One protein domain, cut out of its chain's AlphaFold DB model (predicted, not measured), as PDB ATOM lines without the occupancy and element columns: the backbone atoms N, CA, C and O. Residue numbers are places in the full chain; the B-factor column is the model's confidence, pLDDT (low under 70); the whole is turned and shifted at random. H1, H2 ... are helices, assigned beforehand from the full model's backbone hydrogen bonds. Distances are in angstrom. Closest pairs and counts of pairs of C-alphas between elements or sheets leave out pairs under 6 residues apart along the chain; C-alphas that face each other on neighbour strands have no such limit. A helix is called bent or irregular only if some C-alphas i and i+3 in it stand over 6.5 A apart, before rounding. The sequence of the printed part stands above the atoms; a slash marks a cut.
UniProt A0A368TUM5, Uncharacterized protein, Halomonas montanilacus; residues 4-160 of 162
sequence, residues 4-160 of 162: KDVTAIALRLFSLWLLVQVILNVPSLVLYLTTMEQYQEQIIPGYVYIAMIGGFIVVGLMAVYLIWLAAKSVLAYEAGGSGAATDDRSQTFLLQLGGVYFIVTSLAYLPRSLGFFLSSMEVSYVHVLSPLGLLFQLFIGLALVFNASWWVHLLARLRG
ATOM      1  N   LYS A   4       2.271  39.482 181.484       63.03
ATOM      2  CA  LYS A   4       2.767  40.819 181.117       63.03
ATOM      3  C   LYS A   4       3.564  41.488 182.230       63.03
ATOM      4  O   LYS A   4       4.573  42.125 181.939       63.03
ATOM      5  N   ASP A   5       3.139  41.319 183.483       65.44
ATOM      6  CA  ASP A   5       3.882  41.826 184.640       65.44
ATOM      7  C   ASP A   5       5.268  41.180 184.674       65.44
ATOM      8  O   ASP A   5       6.276  41.864 184.833       65.44
ATOM      9  N   VAL A   6       5.325  39.868 184.427       71.31
ATOM     10  CA  VAL A   6       6.580  39.109 184.353       71.31
ATOM     11  C   VAL A   6       7.455  39.606 183.198       71.31
ATOM     12  O   VAL A   6       8.642  39.851 183.403       71.31
ATOM     13  N   THR A   7       6.886  39.838 182.010       68.75
ATOM     14  CA  THR A   7       7.604  40.408 180.857       68.75
ATOM     15  C   THR A   7       8.164  41.800 181.137       68.75
ATOM     16  O   THR A   7       9.330  42.070 180.848       68.75
ATOM     17  N   ALA A   8       7.356  42.696 181.699       68.94
ATOM     18  CA  ALA A   8       7.775  44.062 181.978       68.94
ATOM     19  C   ALA A   8       8.856  44.110 183.065       68.94
ATOM     20  O   ALA A   8       9.808  44.884 182.956       68.94
ATOM     21  N   ILE A   9       8.741  43.257 184.089       74.00
ATOM     22  CA  ILE A   9       9.773  43.085 185.115       74.00
ATOM     23  C   ILE A   9      11.057  42.539 184.481       74.00
ATOM     24  O   ILE A   9      12.122  43.103 184.726       74.00
ATOM     25  N   ALA A  10      10.973  41.519 183.622       74.69
ATOM     26  CA  ALA A  10      12.134  40.961 182.931       74.69
ATOM     27  C   ALA A  10      12.840  42.015 182.062       74.69
ATOM     28  O   ALA A  10      14.045  42.204 182.200       74.69
ATOM     29  N   LEU A  11      12.104  42.766 181.236       74.25
ATOM     30  CA  LEU A  11      12.662  43.841 180.405       74.25
ATOM     31  C   LEU A  11      13.340  44.934 181.246       74.25
ATOM     32  O   LEU A  11      14.429  45.390 180.900       74.25
ATOM     33  N   ARG A  12      12.747  45.329 182.380       76.62
ATOM     34  CA  ARG A  12      13.379  46.282 183.312       76.62
ATOM     35  C   ARG A  12      14.660  45.720 183.921       76.62
ATOM     36  O   ARG A  12      15.649  46.441 184.018       76.62
ATOM     37  N   LEU A  13      14.654  44.447 184.304       77.81
ATOM     38  CA  LEU A  13      15.815  43.777 184.881       77.81
ATOM     39  C   LEU A  13      16.949  43.648 183.850       77.81
ATOM     40  O   LEU A  13      18.105  43.892 184.179       77.81
ATOM     41  N   PHE A  14      16.616  43.387 182.585       74.75
ATOM     42  CA  PHE A  14      17.565  43.415 181.472       74.75
ATOM     43  C   PHE A  14      18.105  44.815 181.175       74.75
ATOM     44  O   PHE A  14      19.291  44.956 180.899       74.75
ATOM     45  N   SER A  15      17.268  45.850 181.243       76.00
ATOM     46  CA  SER A  15      17.697  47.248 181.091       76.00
ATOM     47  C   SER A  15      18.703  47.635 182.186       76.00
ATOM     48  O   SER A  15      19.763  48.183 181.886       76.00
ATOM     49  N   LEU A  16      18.439  47.250 183.440       79.12
ATOM     50  CA  LEU A  16      19.381  47.413 184.553       79.12
ATOM     51  C   LEU A  16      20.669  46.610 184.345       79.12
ATOM     52  O   LEU A  16      21.760  47.127 184.574       79.12
ATOM     53  N   TRP A  17      20.565  45.365 183.880       80.00
ATOM     54  CA  TRP A  17      21.736  44.545 183.583       80.00
ATOM     55  C   TRP A  17      22.595  45.145 182.462       80.00
ATOM     56  O   TRP A  17      23.817  45.199 182.592       80.00
ATOM     57  N   LEU A  18      21.972  45.670 181.401       75.88
ATOM     58  CA  LEU A  18      22.660  46.368 180.314       75.88
ATOM     59  C   LEU A  18      23.373  47.615 180.839       75.88
ATOM     60  O   LEU A  18      24.534  47.833 180.508       75.88
ATOM     61  N   LEU A  19      22.720  48.400 181.698       81.31
ATOM     62  CA  LEU A  19      23.330  49.574 182.320       81.31
ATOM     63  C   LEU A  19      24.602  49.201 183.094       81.31
ATOM     64  O   LEU A  19      25.639  49.841 182.925       81.31
ATOM     65  N   VAL A  20      24.540  48.132 183.894       83.81
ATOM     66  CA  VAL A  20      25.706  47.607 184.616       83.81
ATOM     67  C   VAL A  20      26.797  47.169 183.638       83.81
ATOM     68  O   VAL A  20      27.955  47.529 183.831       83.81
ATOM     69  N   GLN A  21      26.450  46.460 182.559       80.00
ATOM     70  CA  GLN A  21      27.413  46.058 181.528       80.00
ATOM     71  C   GLN A  21      28.093  47.255 180.867       80.00
ATOM     72  O   GLN A  21      29.309  47.240 180.703       80.00
ATOM     73  N   VAL A  22      27.348  48.306 180.519       81.00
ATOM     74  CA  VAL A  22      27.919  49.522 179.924       81.00
ATOM     75  C   VAL A  22      28.938  50.133 180.878       81.00
ATOM     76  O   VAL A  22      30.072  50.351 180.470       81.00
ATOM     77  N   ILE A  23      28.580  50.315 182.154       84.06
ATOM     78  CA  ILE A  23      29.475  50.883 183.174       84.06
ATOM     79  C   ILE A  23      30.735  50.023 183.351       84.06
ATOM     80  O   ILE A  23      31.841  50.557 183.375       84.06
ATOM     81  N   LEU A  24      30.589  48.697 183.431       84.50
ATOM     82  CA  LEU A  24      31.710  47.771 183.630       84.50
ATOM     83  C   LEU A  24      32.627  47.640 182.407       84.50
ATOM     84  O   LEU A  24      33.795  47.298 182.567       84.50
ATOM     85  N   ASN A  25      32.131  47.911 181.199       79.25
ATOM     86  CA  ASN A  25      32.936  47.836 179.980       79.25
ATOM     87  C   ASN A  25      33.674  49.145 179.652       79.25
ATOM     88  O   ASN A  25      34.601  49.109 178.842       79.25
ATOM     89  N   VAL A  26      33.341  50.275 180.297       81.50
ATOM     90  CA  VAL A  26      34.080  51.540 180.103       81.50
ATOM     91  C   VAL A  26      35.570  51.400 180.461       81.50
ATOM     92  O   VAL A  26      36.392  51.747 179.614       81.50
ATOM     93  N   PRO A  27      35.969  50.860 181.633       80.44
ATOM     94  CA  PRO A  27      37.385  50.693 181.975       80.44
ATOM     95  C   PRO A  27      38.136  49.786 180.997       80.44
ATOM     96  O   PRO A  27      39.276  50.075 180.638       80.44
ATOM     97  N   SER A  28      37.492  48.715 180.527       77.25
ATOM     98  CA  SER A  28      38.064  47.827 179.512       77.25
ATOM     99  C   SER A  28      38.346  48.584 178.217       77.25
ATOM    100  O   SER A  28      39.417  48.437 177.639       77.25
ATOM    101  N   LEU A  29      37.414  49.434 177.779       77.06
ATOM    102  CA  LEU A  29      37.564  50.249 176.574       77.06
ATOM    103  C   LEU A  29      38.690  51.285 176.724       77.06
ATOM    104  O   LEU A  29      39.482  51.457 175.802       77.06
ATOM    105  N   VAL A  30      38.814  51.903 177.904       80.44
ATOM    106  CA  VAL A  30      39.925  52.809 178.255       80.44
ATOM    107  C   VAL A  30      41.270  52.088 178.150       80.44
ATOM    108  O   VAL A  30      42.162  52.567 177.451       80.44
ATOM    109  N   LEU A  31      41.391  50.910 178.777       78.94
ATOM    110  CA  LEU A  31      42.599  50.080 178.718       78.94
ATOM    111  C   LEU A  31      42.955  49.678 177.286       78.94
ATOM    112  O   LEU A  31      44.126  49.712 176.910       78.94
ATOM    113  N   TYR A  32      41.959  49.315 176.473       71.75
ATOM    114  CA  TYR A  32      42.190  49.001 175.067       71.75
ATOM    115  C   TYR A  32      42.790  50.198 174.338       71.75
ATOM    116  O   TYR A  32      43.854  50.061 173.745       71.75
ATOM    117  N   LEU A  33      42.173  51.375 174.434       72.25
ATOM    118  CA  LEU A  33      42.649  52.568 173.737       72.25
ATOM    119  C   LEU A  33      44.046  53.020 174.201       72.25
ATOM    120  O   LEU A  33      44.862  53.374 173.357       72.25
ATOM    121  N   THR A  34      44.363  52.955 175.499       73.06
ATOM    122  CA  THR A  34      45.708  53.320 175.999       73.06
ATOM    123  C   THR A  34      46.778  52.346 175.528       73.06
ATOM    124  O   THR A  34      47.896  52.743 175.213       73.06
ATOM    125  N   THR A  35      46.444  51.057 175.454       69.88
ATOM    126  CA  THR A  35      47.396  50.046 174.984       69.88
ATOM    127  C   THR A  35      47.657  50.224 173.477       69.88
ATOM    128  O   THR A  35      48.766  49.969 173.022       69.88
ATOM    129  N   MET A  36      46.665  50.695 172.702       63.94
ATOM    130  CA  MET A  36      46.808  50.982 171.261       63.94
ATOM    131  C   MET A  36      47.803  52.111 170.996       63.94
ATOM    132  O   MET A  36      48.685  51.951 170.155       63.94
ATOM    133  N   GLU A  37      47.681  53.226 171.724       64.06
ATOM    134  CA  GLU A  37      48.610  54.363 171.612       64.06
ATOM    135  C   GLU A  37      50.051  53.931 171.880       64.06
ATOM    136  O   GLU A  37      50.970  54.308 171.155       64.06
ATOM    137  N   GLN A  38      50.243  53.088 172.897       61.56
ATOM    138  CA  GLN A  38      51.563  52.602 173.275       61.56
ATOM    139  C   GLN A  38      52.162  51.636 172.236       61.56
ATOM    140  O   GLN A  38      53.380  51.584 172.099       61.56
ATOM    141  N   TYR A  39      51.334  50.889 171.495       57.81
ATOM    142  CA  TYR A  39      51.785  49.936 170.471       57.81
ATOM    143  C   TYR A  39      52.053  50.566 169.100       57.81
ATOM    144  O   TYR A  39      52.917  50.080 168.375       57.81
ATOM    145  N   GLN A  40      51.303  51.602 168.716       64.69
ATOM    146  CA  GLN A  40      51.430  52.221 167.390       64.69
ATOM    147  C   GLN A  40      52.373  53.433 167.362       64.69
ATOM    148  O   GLN A  40      52.556  54.009 166.292       64.69
ATOM    149  N   GLU A  41      52.932  53.844 168.510       64.25
ATOM    150  CA  GLU A  41      53.731  55.077 168.694       64.25
ATOM    151  C   GLU A  41      53.044  56.355 168.158       64.25
ATOM    152  O   GLU A  41      53.642  57.428 168.077       64.25
ATOM    153  N   GLN A  42      51.760  56.256 167.810       65.25
ATOM    154  CA  GLN A  42      50.924  57.343 167.341       65.25
ATOM    155  C   GLN A  42      50.065  57.822 168.499       65.25
ATOM    156  O   GLN A  42      49.330  57.057 169.121       65.25
ATOM    157  N   ILE A  43      50.148  59.123 168.756       65.69
ATOM    158  CA  ILE A  43      49.294  59.802 169.723       65.69
ATOM    159  C   ILE A  43      47.889  59.831 169.121       65.69
ATOM    160  O   ILE A  43      47.662  60.524 168.121       65.69
ATOM    161  N   ILE A  44      46.947  59.086 169.704       65.94
ATOM    162  CA  ILE A  44      45.547  59.216 169.319       65.94
ATOM    163  C   ILE A  44      45.107  60.595 169.819       65.94
ATOM    164  O   ILE A  44      45.265  60.924 170.996       65.94
ATOM    165  N   PRO A  45      44.553  61.455 168.955       75.19
ATOM    166  CA  PRO A  45      44.128  62.766 169.402       75.19
ATOM    167  C   PRO A  45      43.067  62.634 170.501       75.19
ATOM    168  O   PRO A  45      42.079  61.917 170.327       75.19
ATOM    169  N   GLY A  46      43.225  63.354 171.615       73.75
ATOM    170  CA  GLY A  46      42.344  63.211 172.784       73.75
ATOM    171  C   GLY A  46      40.848  63.403 172.484       73.75
ATOM    172  O   GLY A  46      40.000  62.810 173.148       73.75
ATOM    173  N   TYR A  47      40.499  64.155 171.434       73.62
ATOM    174  CA  TYR A  47      39.112  64.286 170.977       73.62
ATOM    175  C   TYR A  47      38.529  62.972 170.425       73.62
ATOM    176  O   TYR A  47      37.343  62.715 170.618       73.62
ATOM    177  N   VAL A  48      39.336  62.119 169.781       74.31
ATOM    178  CA  VAL A  48      38.916  60.792 169.294       74.31
ATOM    179  C   VAL A  48      38.658  59.863 170.476       74.31
ATOM    180  O   VAL A  48      37.654  59.158 170.497       74.31
ATOM    181  N   TYR A  49      39.513  59.929 171.496       74.50
ATOM    182  CA  TYR A  49      39.377  59.156 172.730       74.50
ATOM    183  C   TYR A  49      38.049  59.460 173.443       74.50
ATOM    184  O   TYR A  49      37.263  58.561 173.757       74.50
ATOM    185  N   ILE A  50      37.752  60.754 173.606       78.44
ATOM    186  CA  ILE A  50      36.491  61.236 174.180       78.44
ATOM    187  C   ILE A  50      35.303  60.832 173.296       78.44
ATOM    188  O   ILE A  50      34.277  60.403 173.820       78.44
ATOM    189  N   ALA A  51      35.434  60.916 171.968       79.56
ATOM    190  CA  ALA A  51      34.370  60.540 171.041       79.56
ATOM    191  C   ALA A  51      34.052  59.035 171.073       79.56
ATOM    192  O   ALA A  51      32.881  58.668 171.039       79.56
ATOM    193  N   MET A  52      35.056  58.160 171.180       77.38
ATOM    194  CA  MET A  52      34.851  56.707 171.234       77.38
ATOM    195  C   MET A  52      34.202  56.268 172.547       77.38
ATOM    196  O   MET A  52      33.213  55.532 172.528       77.38
ATOM    197  N   ILE A  53      34.706  56.755 173.685       82.50
ATOM    198  CA  ILE A  53      34.123  56.455 175.001       82.50
ATOM    199  C   ILE A  53      32.728  57.067 175.115       82.50
ATOM    200  O   ILE A  53      31.777  56.384 175.496       82.50
ATOM    201  N   GLY A  54      32.591  58.342 174.744       83.94
ATOM    202  CA  GLY A  54      31.315  59.047 174.744       83.94
ATOM    203  C   GLY A  54      30.293  58.355 173.847       83.94
ATOM    204  O   GLY A  54      29.173  58.111 174.282       83.94
ATOM    205  N   GLY A  55      30.687  57.951 172.638       81.50
ATOM    206  CA  GLY A  55      29.844  57.200 171.713       81.50
ATOM    207  C   GLY A  55      29.384  55.863 172.290       81.50
ATOM    208  O   GLY A  55      28.192  55.564 172.254       81.50
ATOM    209  N   PHE A  56      30.290  55.088 172.895       81.25
ATOM    210  CA  PHE A  56      29.939  53.827 173.552       81.25
ATOM    211  C   PHE A  56      28.922  54.028 174.683       81.25
ATOM    212  O   PHE A  56      27.914  53.322 174.744       81.25
ATOM    213  N   ILE A  57      29.143  55.026 175.545       84.94
ATOM    214  CA  ILE A  57      28.230  55.354 176.647       84.94
ATOM    215  C   ILE A  57      26.874  55.811 176.104       84.94
ATOM    216  O   ILE A  57      25.845  55.338 176.574       84.94
ATOM    217  N   VAL A  58      26.854  56.696 175.104       82.69
ATOM    218  CA  VAL A  58      25.616  57.210 174.504       82.69
ATOM    219  C   VAL A  58      24.812  56.080 173.866       82.69
ATOM    220  O   VAL A  58      23.621  55.964 174.141       82.69
ATOM    221  N   VAL A  59      25.443  55.212 173.072       78.56
ATOM    222  CA  VAL A  59      24.765  54.064 172.444       78.56
ATOM    223  C   VAL A  59      24.269  53.082 173.506       78.56
ATOM    224  O   VAL A  59      23.129  52.623 173.428       78.56
ATOM    225  N   GLY A  60      25.083  52.801 174.526       77.25
ATOM    226  CA  GLY A  60      24.708  51.954 175.652       77.25
ATOM    227  C   GLY A  60      23.500  52.501 176.416       77.25
ATOM    228  O   GLY A  60      22.514  51.793 176.601       77.25
ATOM    229  N   LEU A  61      23.524  53.780 176.797       82.62
ATOM    230  CA  LEU A  61      22.408  54.453 177.469       82.62
ATOM    231  C   LEU A  61      21.160  54.516 176.589       82.62
ATOM    232  O   LEU A  61      20.053  54.311 177.088       82.62
ATOM    233  N   MET A  62      21.324  54.752 175.287       77.38
ATOM    234  CA  MET A  62      20.215  54.719 174.341       77.38
ATOM    235  C   MET A  62      19.582  53.325 174.331       77.38
ATOM    236  O   MET A  62      18.373  53.211 174.500       77.38
ATOM    237  N   ALA A  63      20.375  52.255 174.260       75.06
ATOM    238  CA  ALA A  63      19.877  50.887 174.372       75.06
ATOM    239  C   ALA A  63      19.141  50.625 175.704       75.06
ATOM    240  O   ALA A  63      18.024  50.106 175.680       75.06
ATOM    241  N   VAL A  64      19.698  51.037 176.854       80.44
ATOM    242  CA  VAL A  64      19.028  50.939 178.172       80.44
ATOM    243  C   VAL A  64      17.658  51.620 178.134       80.44
ATOM    244  O   VAL A  64      16.654  51.024 178.541       80.44
ATOM    245  N   TYR A  65      17.616  52.857 177.633       77.69
ATOM    246  CA  TYR A  65      16.411  53.677 177.564       77.69
ATOM    247  C   TYR A  65      15.343  53.047 176.668       77.69
ATOM    248  O   TYR A  65      14.171  53.002 177.036       77.69
ATOM    249  N   LEU A  66      15.744  52.507 175.519       70.12
ATOM    250  CA  LEU A  66      14.835  51.861 174.577       70.12
ATOM    251  C   LEU A  66      14.206  50.593 175.158       70.12
ATOM    252  O   LEU A  66      12.997  50.399 175.041       70.12
ATOM    253  N   ILE A  67      14.990  49.770 175.855       73.06
ATOM    254  CA  ILE A  67      14.477  48.581 176.549       73.06
ATOM    255  C   ILE A  67      13.512  48.987 177.667       73.06
ATOM    256  O   ILE A  67      12.462  48.373 177.857       73.06
ATOM    257  N   TRP A  68      13.833  50.060 178.391       76.88
ATOM    258  CA  TRP A  68      12.961  50.601 179.428       76.88
ATOM    259  C   TRP A  68      11.637  51.129 178.859       76.88
ATOM    260  O   TRP A  68      10.571  50.925 179.447       76.88
ATOM    261  N   LEU A  69      11.686  51.788 177.699       71.06
ATOM    262  CA  LEU A  69      10.505  52.265 176.986       71.06
ATOM    263  C   LEU A  69       9.645  51.092 176.496       71.06
ATOM    264  O   LEU A  69       8.428  51.120 176.683       71.06
ATOM    265  N   ALA A  70      10.269  50.037 175.965       69.00
ATOM    266  CA  ALA A  70       9.585  48.801 175.589       69.00
ATOM    267  C   ALA A  70       8.904  48.133 176.798       69.00
ATOM    268  O   ALA A  70       7.758  47.701 176.715       69.00
ATOM    269  N   ALA A  71       9.546  48.128 177.970       71.44
ATOM    270  CA  ALA A  71       8.923  47.624 179.195       71.44
ATOM    271  C   ALA A  71       7.668  48.424 179.595       71.44
ATOM    272  O   ALA A  71       6.701  47.856 180.103       71.44
ATOM    273  N   LYS A  72       7.668  49.749 179.381       69.44
ATOM    274  CA  LYS A  72       6.503  50.610 179.644       69.44
ATOM    275  C   LYS A  72       5.382  50.402 178.629       69.44
ATOM    276  O   LYS A  72       4.220  50.379 179.027       69.44
ATOM    277  N   SER A  73       5.704  50.245 177.346       64.38
ATOM    278  CA  SER A  73       4.695  50.040 176.300       64.38
ATOM    279  C   SER A  73       3.956  48.710 176.466       64.38
ATOM    280  O   SER A  73       2.741  48.665 176.283       64.38
ATOM    281  N   VAL A  74       4.646  47.655 176.920       65.31
ATOM    282  CA  VAL A  74       4.019  46.363 177.252       65.31
ATOM    283  C   VAL A  74       2.980  46.498 178.374       65.31
ATOM    284  O   VAL A  74       1.927  45.864 178.302       65.31
ATOM    285  N   LEU A  75       3.240  47.347 179.376       60.72
ATOM    286  CA  LEU A  75       2.308  47.611 180.481       60.72
ATOM    287  C   LEU A  75       1.116  48.487 180.059       60.72
ATOM    288  O   LEU A  75       0.022  48.323 180.585       60.72
ATOM    289  N   ALA A  76       1.307  49.409 179.111       58.50
ATOM    290  CA  ALA A  76       0.267  50.353 178.690       58.50
ATOM    291  C   ALA A  76      -0.797  49.735 177.759       58.50
ATOM    292  O   ALA A  76      -1.920  50.231 177.689       58.50
ATOM    293  N   TYR A  77      -0.487  48.633 177.065       54.75
ATOM    294  CA  TYR A  77      -1.375  47.973 176.090       54.75
ATOM    295  C   TYR A  77      -2.518  47.150 176.741       54.75
ATOM    296  O   TYR A  77      -2.962  46.132 176.203       54.75
ATOM    297  N   GLU A  78      -2.963  47.515 177.946       49.31
ATOM    298  CA  GLU A  78      -3.981  46.777 178.708       49.31
ATOM    299  C   GLU A  78      -5.424  47.230 178.513       49.31
ATOM    300  O   GLU A  78      -6.333  46.510 178.905       49.31
ATOM    301  N   ALA A  79      -5.672  48.349 177.840       48.06
ATOM    302  CA  ALA A  79      -7.027  48.894 177.781       48.06
ATOM    303  C   ALA A  79      -8.004  48.168 176.826       48.06
ATOM    304  O   ALA A  79      -9.179  48.521 176.801       48.06
ATOM    305  N   GLY A  80      -7.595  47.146 176.060       41.47
ATOM    306  CA  GLY A  80      -8.550  46.414 175.217       41.47
ATOM    307  C   GLY A  80      -8.019  45.126 174.587       41.47
ATOM    308  O   GLY A  80      -6.968  45.129 173.955       41.47
ATOM    309  N   GLY A  81      -8.769  44.027 174.715       37.88
ATOM    310  CA  GLY A  81      -8.678  42.890 173.788       37.88
ATOM    311  C   GLY A  81      -8.542  41.500 174.417       37.88
ATOM    312  O   GLY A  81      -7.551  41.177 175.065       37.88
ATOM    313  N   SER A  82      -9.552  40.676 174.149       40.34
ATOM    314  CA  SER A  82      -9.864  39.315 174.601       40.34
ATOM    315  C   SER A  82      -8.900  38.186 174.179       40.34
ATOM    316  O   SER A  82      -8.469  38.127 173.032       40.34
ATOM    317  N   GLY A  83      -8.697  37.213 175.081       42.94
ATOM    318  CA  GLY A  83      -8.589  35.748 174.865       42.94
ATOM    319  C   GLY A  83      -7.604  35.161 173.838       42.94
ATOM    320  O   GLY A  83      -6.726  34.384 174.210       42.94
ATOM    321  N   ALA A  84      -7.740  35.495 172.555       44.72
ATOM    322  CA  ALA A  84      -6.918  34.961 171.460       44.72
ATOM    323  C   ALA A  84      -5.525  35.618 171.374       44.72
ATOM    324  O   ALA A  84      -4.592  35.047 170.822       44.72
ATOM    325  N   ALA A  85      -5.357  36.786 171.999       50.56
ATOM    326  CA  ALA A  85      -4.124  37.577 172.000       50.56
ATOM    327  C   ALA A  85      -2.976  37.000 172.858       50.56
ATOM    328  O   ALA A  85      -1.984  37.691 173.090       50.56
ATOM    329  N   THR A  86      -3.114  35.785 173.396       52.62
ATOM    330  CA  THR A  86      -2.178  35.226 174.387       52.62
ATOM    331  C   THR A  86      -0.987  34.511 173.735       52.62
ATOM    332  O   THR A  86       0.132  34.645 174.229       52.62
ATOM    333  N   ASP A  87      -1.190  33.823 172.603       57.69
ATOM    334  CA  ASP A  87      -0.120  33.105 171.884       57.69
ATOM    335  C   ASP A  87       0.791  34.080 171.110       57.69
ATOM    336  O   ASP A  87       2.011  34.073 171.278       57.69
ATOM    337  N   ASP A  88       0.198  35.043 170.393       61.62
ATOM    338  CA  ASP A  88       0.936  36.134 169.732       61.62
ATOM    339  C   ASP A  88       1.702  37.017 170.729       61.62
ATOM    340  O   ASP A  88       2.816  37.466 170.441       61.62
ATOM    341  N   ARG A  89       1.161  37.241 171.939       61.69
ATOM    342  CA  ARG A  89       1.876  37.975 173.001       61.69
ATOM    343  C   ARG A  89       3.103  37.226 173.497       61.69
ATOM    344  O   ARG A  89       4.138  37.861 173.685       61.69
ATOM    345  N   SER A  90       3.009  35.913 173.706       63.72
ATOM    346  CA  SER A  90       4.162  35.099 174.112       63.72
ATOM    347  C   SER A  90       5.246  35.082 173.035       63.72
ATOM    348  O   SER A  90       6.426  35.211 173.355       63.72
ATOM    349  N   GLN A  91       4.865  34.997 171.759       66.69
ATOM    350  CA  GLN A  91       5.820  35.055 170.649       66.69
ATOM    351  C   GLN A  91       6.484  36.432 170.546       66.69
ATOM    352  O   GLN A  91       7.708  36.524 170.482       66.69
ATOM    353  N   THR A  92       5.698  37.505 170.639       68.81
ATOM    354  CA  THR A  92       6.207  38.885 170.663       68.81
ATOM    355  C   THR A  92       7.179  39.096 171.829       68.81
ATOM    356  O   THR A  92       8.238  39.695 171.650       68.81
ATOM    357  N   PHE A  93       6.865  38.557 173.012       67.62
ATOM    358  CA  PHE A  93       7.740  38.616 174.181       67.62
ATOM    359  C   PHE A  93       9.074  37.901 173.950       67.62
ATOM    360  O   PHE A  93      10.125  38.474 174.234       67.62
ATOM    361  N   LEU A  94       9.053  36.677 173.416       69.31
ATOM    362  CA  LEU A  94      10.274  35.922 173.120       69.31
ATOM    363  C   LEU A  94      11.153  36.641 172.091       69.31
ATOM    364  O   LEU A  94      12.373  36.669 172.247       69.31
ATOM    365  N   LEU A  95      10.545  37.272 171.081       74.44
ATOM    366  CA  LEU A  95      11.275  38.074 170.102       74.44
ATOM    367  C   LEU A  95      11.895  39.331 170.716       74.44
ATOM    368  O   LEU A  95      13.059  39.619 170.444       74.44
ATOM    369  N   GLN A  96      11.165  40.055 171.567       70.62
ATOM    370  CA  GLN A  96      11.723  41.208 172.279       70.62
ATOM    371  C   GLN A  96      12.860  40.784 173.207       70.62
ATOM    372  O   GLN A  96      13.898  41.437 173.231       70.62
ATOM    373  N   LEU A  97      12.707  39.670 173.924       70.31
ATOM    374  CA  LEU A  97      13.740  39.124 174.802       70.31
ATOM    375  C   LEU A  97      14.998  38.723 174.017       70.31
ATOM    376  O   LEU A  97      16.108  39.069 174.418       70.31
ATOM    377  N   GLY A  98      14.828  38.055 172.873       73.94
ATOM    378  CA  GLY A  98      15.919  37.734 171.953       73.94
ATOM    379  C   GLY A  98      16.591  38.984 171.384       73.94
ATOM    380  O   GLY A  98      17.817  39.058 171.329       73.94
ATOM    381  N   GLY A  99      15.805  40.007 171.042       77.31
ATOM    382  CA  GLY A  99      16.317  41.300 170.595       77.31
ATOM    383  C   GLY A  99      17.174  41.982 171.661       77.31
ATOM    384  O   GLY A  99      18.296  42.393 171.383       77.31
ATOM    385  N   VAL A 100      16.701  42.015 172.908       73.19
ATOM    386  CA  VAL A 100      17.465  42.533 174.051       73.19
ATOM    387  C   VAL A 100      18.754  41.750 174.272       73.19
ATOM    388  O   VAL A 100      19.808  42.355 174.464       73.19
ATOM    389  N   TYR A 101      18.696  40.421 174.203       74.44
ATOM    390  CA  TYR A 101      19.882  39.579 174.299       74.44
ATOM    391  C   TYR A 101      20.911  39.930 173.217       74.44
ATOM    392  O   TYR A 101      22.088  40.104 173.536       74.44
ATOM    393  N   PHE A 102      20.481  40.115 171.964       79.50
ATOM    394  CA  PHE A 102      21.364  40.538 170.876       79.50
ATOM    395  C   PHE A 102      21.970  41.920 171.103       79.50
ATOM    396  O   PHE A 102      23.165  42.085 170.886       79.50
ATOM    397  N   ILE A 103      21.201  42.883 171.616       78.62
ATOM    398  CA  ILE A 103      21.719  44.219 171.933       78.62
ATOM    399  C   ILE A 103      22.804  44.136 173.013       78.62
ATOM    400  O   ILE A 103      23.889  44.693 172.835       78.62
ATOM    401  N   VAL A 104      22.538  43.434 174.121       75.44
ATOM    402  CA  VAL A 104      23.501  43.351 175.230       75.44
ATOM    403  C   VAL A 104      24.761  42.609 174.803       75.44
ATOM    404  O   VAL A 104      25.864  43.074 175.078       75.44
ATOM    405  N   THR A 105      24.612  41.472 174.124       78.12
ATOM    406  CA  THR A 105      25.761  40.696 173.644       78.12
ATOM    407  C   THR A 105      26.588  41.503 172.653       78.12
ATOM    408  O   THR A 105      27.798  41.598 172.832       78.12
ATOM    409  N   SER A 106      25.967  42.178 171.684       80.75
ATOM    410  CA  SER A 106      26.695  43.064 170.778       80.75
ATOM    411  C   SER A 106      27.489  44.126 171.531       80.75
ATOM    412  O   SER A 106      28.687  44.236 171.309       80.75
ATOM    413  N   LEU A 107      26.871  44.854 172.465       78.12
ATOM    414  CA  LEU A 107      27.550  45.897 173.246       78.12
ATOM    415  C   LEU A 107      28.666  45.355 174.147       78.12
ATOM    416  O   LEU A 107      29.697  46.006 174.282       78.12
ATOM    417  N   ALA A 108      28.487  44.177 174.743       77.56
ATOM    418  CA  ALA A 108      29.487  43.564 175.614       77.56
ATOM    419  C   ALA A 108      30.701  43.032 174.833       77.56
ATOM    420  O   ALA A 108      31.832  43.116 175.307       77.56
ATOM    421  N   TYR A 109      30.488  42.493 173.629       77.12
ATOM    422  CA  TYR A 109      31.566  41.943 172.803       77.12
ATOM    423  C   TYR A 109      32.212  42.978 171.871       77.12
ATOM    424  O   TYR A 109      33.326  42.738 171.405       77.12
ATOM    425  N   LEU A 110      31.587  44.140 171.639       77.25
ATOM    426  CA  LEU A 110      32.124  45.197 170.770       77.25
ATOM    427  C   LEU A 110      33.510  45.697 171.225       77.25
ATOM    428  O   LEU A 110      34.416  45.682 170.392       77.25
ATOM    429  N   PRO A 111      33.761  46.023 172.510       69.69
ATOM    430  CA  PRO A 111      35.092  46.429 172.969       69.69
ATOM    431  C   PRO A 111      36.151  45.353 172.705       69.69
ATOM    432  O   PRO A 111      37.234  45.643 172.206       69.69
ATOM    433  N   ARG A 112      35.810  44.081 172.959       71.94
ATOM    434  CA  ARG A 112      36.705  42.941 172.720       71.94
ATOM    435  C   ARG A 112      36.982  42.729 171.234       71.94
ATOM    436  O   ARG A 112      38.098  42.375 170.865       71.94
ATOM    437  N   SER A 113      35.983  42.963 170.384       69.88
ATOM    438  CA  SER A 113      36.127  42.871 168.932       69.88
ATOM    439  C   SER A 113      37.059  43.928 168.364       69.88
ATOM    440  O   SER A 113      37.636  43.675 167.327       69.88
ATOM    441  N   LEU A 114      37.256  45.062 169.044       66.88
ATOM    442  CA  LEU A 114      38.217  46.097 168.651       66.88
ATOM    443  C   LEU A 114      39.647  45.787 169.126       66.88
ATOM    444  O   LEU A 114      40.592  46.460 168.725       66.88
ATOM    445  N   GLY A 115      39.837  44.732 169.926       62.00
ATOM    446  CA  GLY A 115      41.147  44.305 170.416       62.00
ATOM    447  C   GLY A 115      42.117  43.829 169.326       62.00
ATOM    448  O   GLY A 115      43.282  43.613 169.631       62.00
ATOM    449  N   PHE A 116      41.695  43.676 168.063       61.91
ATOM    450  CA  PHE A 116      42.620  43.339 166.972       61.91
ATOM    451  C   PHE A 116      43.545  44.487 166.581       61.91
ATOM    452  O   PHE A 116      44.649  44.224 166.114       61.91
ATOM    453  N   PHE A 117      43.131  45.743 166.787       57.19
ATOM    454  CA  PHE A 117      43.980  46.893 166.470       57.19
ATOM    455  C   PHE A 117      45.296  46.864 167.289       57.19
ATOM    456  O   PHE A 117      46.267  47.505 166.899       57.19
ATOM    457  N   LEU A 118      45.348  46.075 168.379       54.56
ATOM    458  CA  LEU A 118      46.507  45.884 169.257       54.56
ATOM    459  C   LEU A 118      47.503  44.833 168.768       54.56
ATOM    460  O   LEU A 118      48.628  44.825 169.251       54.56
ATOM    461  N   SER A 119      47.090  43.889 167.914       54.56
ATOM    462  CA  SER A 119      47.784  42.594 167.836       54.56
ATOM    463  C   SER A 119      48.362  42.218 166.473       54.56
ATOM    464  O   SER A 119      49.123  41.253 166.432       54.56
ATOM    465  N   SER A 120      48.069  42.912 165.368       50.78
ATOM    466  CA  SER A 120      48.652  42.518 164.076       50.78
ATOM    467  C   SER A 120      48.736  43.645 163.045       50.78
ATOM    468  O   SER A 120      47.750  44.306 162.731       50.78
ATOM    469  N   MET A 121      49.920  43.790 162.434       53.56
ATOM    470  CA  MET A 121      50.113  44.507 161.161       53.56
ATOM    471  C   MET A 121      49.426  43.804 159.973       53.56
ATOM    472  O   MET A 121      49.353  44.361 158.880       53.56
ATOM    473  N   GLU A 122      48.891  42.596 160.174       55.66
ATOM    474  CA  GLU A 122      48.106  41.875 159.177       55.66
ATOM    475  C   GLU A 122      46.609  42.083 159.428       55.66
ATOM    476  O   GLU A 122      46.016  41.540 160.367       55.66
ATOM    477  N   VAL A 123      45.985  42.884 158.565       57.22
ATOM    478  CA  VAL A 123      44.531  43.064 158.527       57.22
ATOM    479  C   VAL A 123      43.908  41.822 157.886       57.22
ATOM    480  O   VAL A 123      43.707  41.751 156.678       57.22
ATOM    481  N   SER A 124      43.618  40.809 158.701       64.31
ATOM    482  CA  SER A 124      42.814  39.655 158.284       64.31
ATOM    483  C   SER A 124      41.330  40.027 158.176       64.31
ATOM    484  O   SER A 124      40.815  40.808 158.979       64.31
ATOM    485  N   TYR A 125      40.603  39.419 157.229       62.91
ATOM    486  CA  TYR A 125      39.156  39.614 157.038       62.91
ATOM    487  C   TYR A 125      38.349  39.433 158.335       62.91
ATOM    488  O   TYR A 125      37.354  40.121 158.550       62.91
ATOM    489  N   VAL A 126      38.809  38.563 159.239       64.38
ATOM    490  CA  VAL A 126      38.179  38.306 160.545       64.38
ATOM    491  C   VAL A 126      38.113  39.570 161.413       64.38
ATOM    492  O   VAL A 126      37.134  39.777 162.128       64.38
ATOM    493  N   HIS A 127      39.109  40.446 161.315       65.62
ATOM    494  CA  HIS A 127      39.202  41.677 162.098       65.62
ATOM    495  C   HIS A 127      38.236  42.764 161.622       65.62
ATOM    496  O   HIS A 127      37.759  43.552 162.429       65.62
ATOM    497  N   VAL A 128      37.869  42.762 160.339       67.81
ATOM    498  CA  VAL A 128      36.868  43.687 159.787       67.81
ATOM    499  C   VAL A 128      35.456  43.117 159.927       67.81
ATOM    500  O   VAL A 128      34.541  43.839 160.314       67.81
ATOM    501  N   LEU A 129      35.266  41.818 159.665       76.00
ATOM    502  CA  LEU A 129      33.947  41.178 159.721       76.00
ATOM    503  C   LEU A 129      33.411  41.025 161.150       76.00
ATOM    504  O   LEU A 129      32.201  41.076 161.342       76.00
ATOM    505  N   SER A 130      34.283  40.857 162.146       73.75
ATOM    506  CA  SER A 130      33.909  40.730 163.563       73.75
ATOM    507  C   SER A 130      33.117  41.940 164.102       73.75
ATOM    508  O   SER A 130      31.962  41.759 164.503       73.75
ATOM    509  N   PRO A 131      33.643  43.182 164.063       75.56
ATOM    510  CA  PRO A 131      32.898  44.355 164.522       75.56
ATOM    511  C   PRO A 131      31.673  44.641 163.643       75.56
ATOM    512  O   PRO A 131      30.627  45.029 164.161       75.56
ATOM    513  N   LEU A 132      31.754  44.390 162.331       80.25
ATOM    514  CA  LEU A 132      30.621  44.530 161.406       80.25
ATOM    515  C   LEU A 132      29.473  43.572 161.750       80.25
ATOM    516  O   LEU A 132      28.312  43.977 161.753       80.25
ATOM    517  N   GLY A 133      29.795  42.324 162.094       82.06
ATOM    518  CA  GLY A 133      28.832  41.327 162.547       82.06
ATOM    519  C   GLY A 133      28.150  41.736 163.851       82.06
ATOM    520  O   GLY A 133      26.934  41.610 163.970       82.06
ATOM    521  N   LEU A 134      28.898  42.310 164.798       80.75
ATOM    522  CA  LEU A 134      28.335  42.806 166.058       80.75
ATOM    523  C   LEU A 134      27.443  44.034 165.860       80.75
ATOM    524  O   LEU A 134      26.402  44.130 166.512       80.75
ATOM    525  N   LEU A 135      27.802  44.937 164.943       81.81
ATOM    526  CA  LEU A 135      26.945  46.055 164.540       81.81
ATOM    527  C   LEU A 135      25.656  45.549 163.890       81.81
ATOM    528  O   LEU A 135      24.570  45.987 164.261       81.81
ATOM    529  N   PHE A 136      25.752  44.587 162.972       82.69
ATOM    530  CA  PHE A 136      24.586  43.965 162.347       82.69
ATOM    531  C   PHE A 136      23.675  43.287 163.380       82.69
ATOM    532  O   PHE A 136      22.463  43.501 163.377       82.69
ATOM    533  N   GLN A 137      24.256  42.542 164.322       82.38
ATOM    534  CA  GLN A 137      23.538  41.928 165.437       82.38
ATOM    535  C   GLN A 137      22.883  42.976 166.351       82.38
ATOM    536  O   GLN A 137      21.758  42.769 166.805       82.38
ATOM    537  N   LEU A 138      23.520  44.133 166.556       81.19
ATOM    538  CA  LEU A 138      22.950  45.241 167.322       81.19
ATOM    539  C   LEU A 138      21.743  45.854 166.601       81.19
ATOM    540  O   LEU A 138      20.711  46.092 167.229       81.19
ATOM    541  N   PHE A 139      21.838  46.053 165.282       82.19
ATOM    542  CA  PHE A 139      20.728  46.535 164.458       82.19
ATOM    543  C   PHE A 139      19.550  45.561 164.448       82.19
ATOM    544  O   PHE A 139      18.410  45.988 164.636       82.19
ATOM    545  N   ILE A 140      19.808  44.262 164.280       81.00
ATOM    546  CA  ILE A 140      18.767  43.228 164.359       81.00
ATOM    547  C   ILE A 140      18.137  43.210 165.750       81.00
ATOM    548  O   ILE A 140      16.914  43.172 165.866       81.00
ATOM    549  N   GLY A 141      18.956  43.280 166.801       79.12
ATOM    550  CA  GLY A 141      18.488  43.334 168.179       79.12
ATOM    551  C   GLY A 141      17.552  44.516 168.425       79.12
ATOM    552  O   GLY A 141      16.459  44.334 168.960       79.12
ATOM    553  N   LEU A 142      17.920  45.714 167.953       77.69
ATOM    554  CA  LEU A 142      17.049  46.891 167.995       77.69
ATOM    555  C   LEU A 142      15.751  46.660 167.209       77.69
ATOM    556  O   LEU A 142      14.663  46.907 167.729       77.69
ATOM    557  N   ALA A 143      15.850  46.166 165.974       79.19
ATOM    558  CA  ALA A 143      14.695  45.939 165.110       79.19
ATOM    559  C   ALA A 143      13.690  44.949 165.724       79.19
ATOM    560  O   ALA A 143      12.480  45.154 165.610       79.19
ATOM    561  N   LEU A 144      14.181  43.908 166.403       76.81
ATOM    562  CA  LEU A 144      13.378  42.928 167.138       76.81
ATOM    563  C   LEU A 144      12.652  43.546 168.335       76.81
ATOM    564  O   LEU A 144      11.497  43.210 168.582       76.81
ATOM    565  N   VAL A 145      13.294  44.461 169.066       72.31
ATOM    566  CA  VAL A 145      12.673  45.128 170.222       72.31
ATOM    567  C   VAL A 145      11.581  46.108 169.783       72.31
ATOM    568  O   VAL A 145      10.506  46.134 170.386       72.31
ATOM    569  N   PHE A 146      11.823  46.883 168.720       69.00
ATOM    570  CA  PHE A 146      10.893  47.914 168.248       69.00
ATOM    571  C   PHE A 146       9.711  47.371 167.449       69.00
ATOM    572  O   PHE A 146       8.573  47.753 167.707       69.00
ATOM    573  N   ASN A 147       9.970  46.485 166.487       72.56
ATOM    574  CA  ASN A 147       8.967  46.003 165.537       72.56
ATOM    575  C   ASN A 147       8.687  44.510 165.729       72.56
ATOM    576  O   ASN A 147       8.547  43.761 164.763       72.56
ATOM    577  N   ALA A 148       8.593  44.068 166.983       68.06
ATOM    578  CA  ALA A 148       8.360  42.665 167.320       68.06
ATOM    579  C   ALA A 148       7.116  42.081 166.615       68.06
ATOM    580  O   ALA A 148       7.153  40.948 166.148       68.06
ATOM    581  N   SER A 149       6.050  42.872 166.441       65.94
ATOM    582  CA  SER A 149       4.823  42.466 165.737       65.94
ATOM    583  C   SER A 149       5.012  42.240 164.232       65.94
ATOM    584  O   SER A 149       4.371  41.356 163.659       65.94
ATOM    585  N   TRP A 150       5.900  43.004 163.586       73.31
ATOM    586  CA  TRP A 150       6.263  42.805 162.180       73.31
ATOM    587  C   TRP A 150       7.047  41.508 162.006       73.31
ATOM    588  O   TRP A 150       6.780  40.740 161.087       73.31
ATOM    589  N   TRP A 151       7.968  41.223 162.928       74.25
ATOM    590  CA  TRP A 151       8.729  39.979 162.912       74.25
ATOM    591  C   TRP A 151       7.864  38.753 163.199       74.25
ATOM    592  O   TRP A 151       8.055  37.732 162.547       74.25
ATOM    593  N   VAL A 152       6.890  38.851 164.109       70.69
ATOM    594  CA  VAL A 152       5.900  37.784 164.330       70.69
ATOM    595  C   VAL A 152       5.104  37.522 163.049       70.69
ATOM    596  O   VAL A 152       5.015  36.371 162.637       70.69
ATOM    597  N   HIS A 153       4.633  38.561 162.348       72.38
ATOM    598  CA  HIS A 153       3.975  38.396 161.044       72.38
ATOM    599  C   HIS A 153       4.897  37.791 159.981       72.38
ATOM    600  O   HIS A 153       4.478  36.927 159.214       72.38
ATOM    601  N   LEU A 154       6.161  38.217 159.924       74.69
ATOM    602  CA  LEU A 154       7.144  37.666 158.994       74.69
ATOM    603  C   LEU A 154       7.386  36.173 159.271       74.69
ATOM    604  O   LEU A 154       7.370  35.363 158.348       74.69
ATOM    605  N   LEU A 155       7.560  35.798 160.540       74.88
ATOM    606  CA  LEU A 155       7.739  34.414 160.981       74.88
ATOM    607  C   LEU A 155       6.479  33.572 160.765       74.88
ATOM    608  O   LEU A 155       6.595  32.422 160.346       74.88
ATOM    609  N   ALA A 156       5.288  34.131 160.986       71.56
ATOM    610  CA  ALA A 156       4.017  33.475 160.690       71.56
ATOM    611  C   ALA A 156       3.898  33.178 159.188       71.56
ATOM    612  O   ALA A 156       3.669  32.027 158.803       71.56
ATOM    613  N   ARG A 157       4.208  34.174 158.347       74.38
ATOM    614  CA  ARG A 157       4.207  34.054 156.885       74.38
ATOM    615  C   ARG A 157       5.228  33.031 156.385       74.38
ATOM    616  O   ARG A 157       4.909  32.236 155.507       74.38
ATOM    617  N   LEU A 158       6.427  33.001 156.970       75.19
ATOM    618  CA  LEU A 158       7.461  31.999 156.670       75.19
ATOM    619  C   LEU A 158       7.073  30.589 157.134       75.19
ATOM    620  O   LEU A 158       7.457  29.604 156.510       75.19
ATOM    621  N   ARG A 159       6.284  30.483 158.206       70.81
ATOM    622  CA  ARG A 159       5.745  29.220 158.725       70.81
ATOM    623  C   ARG A 159       4.480  28.760 157.982       70.81
ATOM    624  O   ARG A 159       3.919  27.723 158.328       70.81
ATOM    625  N   GLY A 160       4.029  29.505 156.968       66.81
ATOM    626  CA  GLY A 160       2.851  29.171 156.163       66.81
ATOM    627  C   GLY A 160       1.517  29.382 156.882       66.81
ATOM    628  O   GLY A 160       0.511  28.803 156.475       66.81
TER     629      GLY A 160
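Overview. This is residues 4 to 160 of the 162 residues of an uncharacterized protein of Halomonas montanilacus (UniProt A0A368TUM5). A long, loose bundle of helices: bent H1 and straight H2 lie side by side, bent H3 runs along H1, and H4 folds back along H3, slanting away from H2 toward its first residues. H5 stands crosswise on H3a near one end of the rod, and at that same end residues 79 to 87, of which 85 to 87 belong to H3, stick out. The printed part has 157 residues with five named helices, H1 to H5 in chain order, and no named strand: all helix. It is loose, with a radius of gyration of the C-alphas of 19.1 A, and spans 66 by 32 by 20 A.

Along the chain. H1, residues 4 to 40, begins at C-alpha 4 at (2.767, 40.819, 181.117). By its hydrogen bonds it was assigned as one helix, but it is bent: C-alphas 24 and 27 are 6.6 A apart. Its arms are H1a, residues 4 to 24, 29.9 A long, and H1b, residues 27 to 40, 20.3 A. H2 covers residues 46 to 76 and 44.4 A. H3, residues 85 to 118, was also assigned as one helix by its hydrogen bonds but is bent, with C-alphas 108 and 111 6.8 A apart. Its arms are H3a, residues 85 to 108, 34.3 A, and H3b, residues 111 to 118, 12.0 A; H3b is itself irregular, with C-alphas 113 and 116 6.8 A apart. H4, residues 125 to 146, is 31.5 A long. H5, residues 148 to 158, measures 15.1 A and ends at C-alpha 158 at (7.461, 31.999, 156.670).

Arrangement. H1a, H2, H3a and H4 form an up-and-down bundle, each running against the one before it. H1a touches H2 at a shallow tilt of 9 degrees, the C-alphas of Ala 8 and Ala 71 being closest at 4.7 A. H1a touches H3a, the same way at 4 degrees, closest at the C-alphas of Leu 18 and Val 104, 6.0 A. H3a touches H4, opposite ways at a shallow tilt of 33 degrees, only just short of steep; the closest C-alphas, of Gly 99 and Gly 141, are 3.8 A apart. H1b touches H3b, closest at the C-alphas of Met 36 and Leu 118, 5.5 A. H5 touches residues 88 to 96 of H3a alone, only just about perpendicular at 71 degrees, closest at the C-alphas of Thr 92 and Ala 148, 5.5 A. H1a and H4 are apart. Every O i to N i+4 pair is within hydrogen-bond range in H1a, H1b, H3a and H5, against 26 of 27 in H2, 17 of 18 in H4 and 0 of 4 in H3b, where 4 of 5 O i to N i+3 pairs are.

Size, cuts and confidence. The C-alphas of Glu 41 and Ser 82, the two farthest apart, are 65.8 A apart. The printed part has no cut and no long link. The mean pLDDT of the printed part is 71.0, and 59 residues are under 70, among them 72 to 94 and 113 to 128.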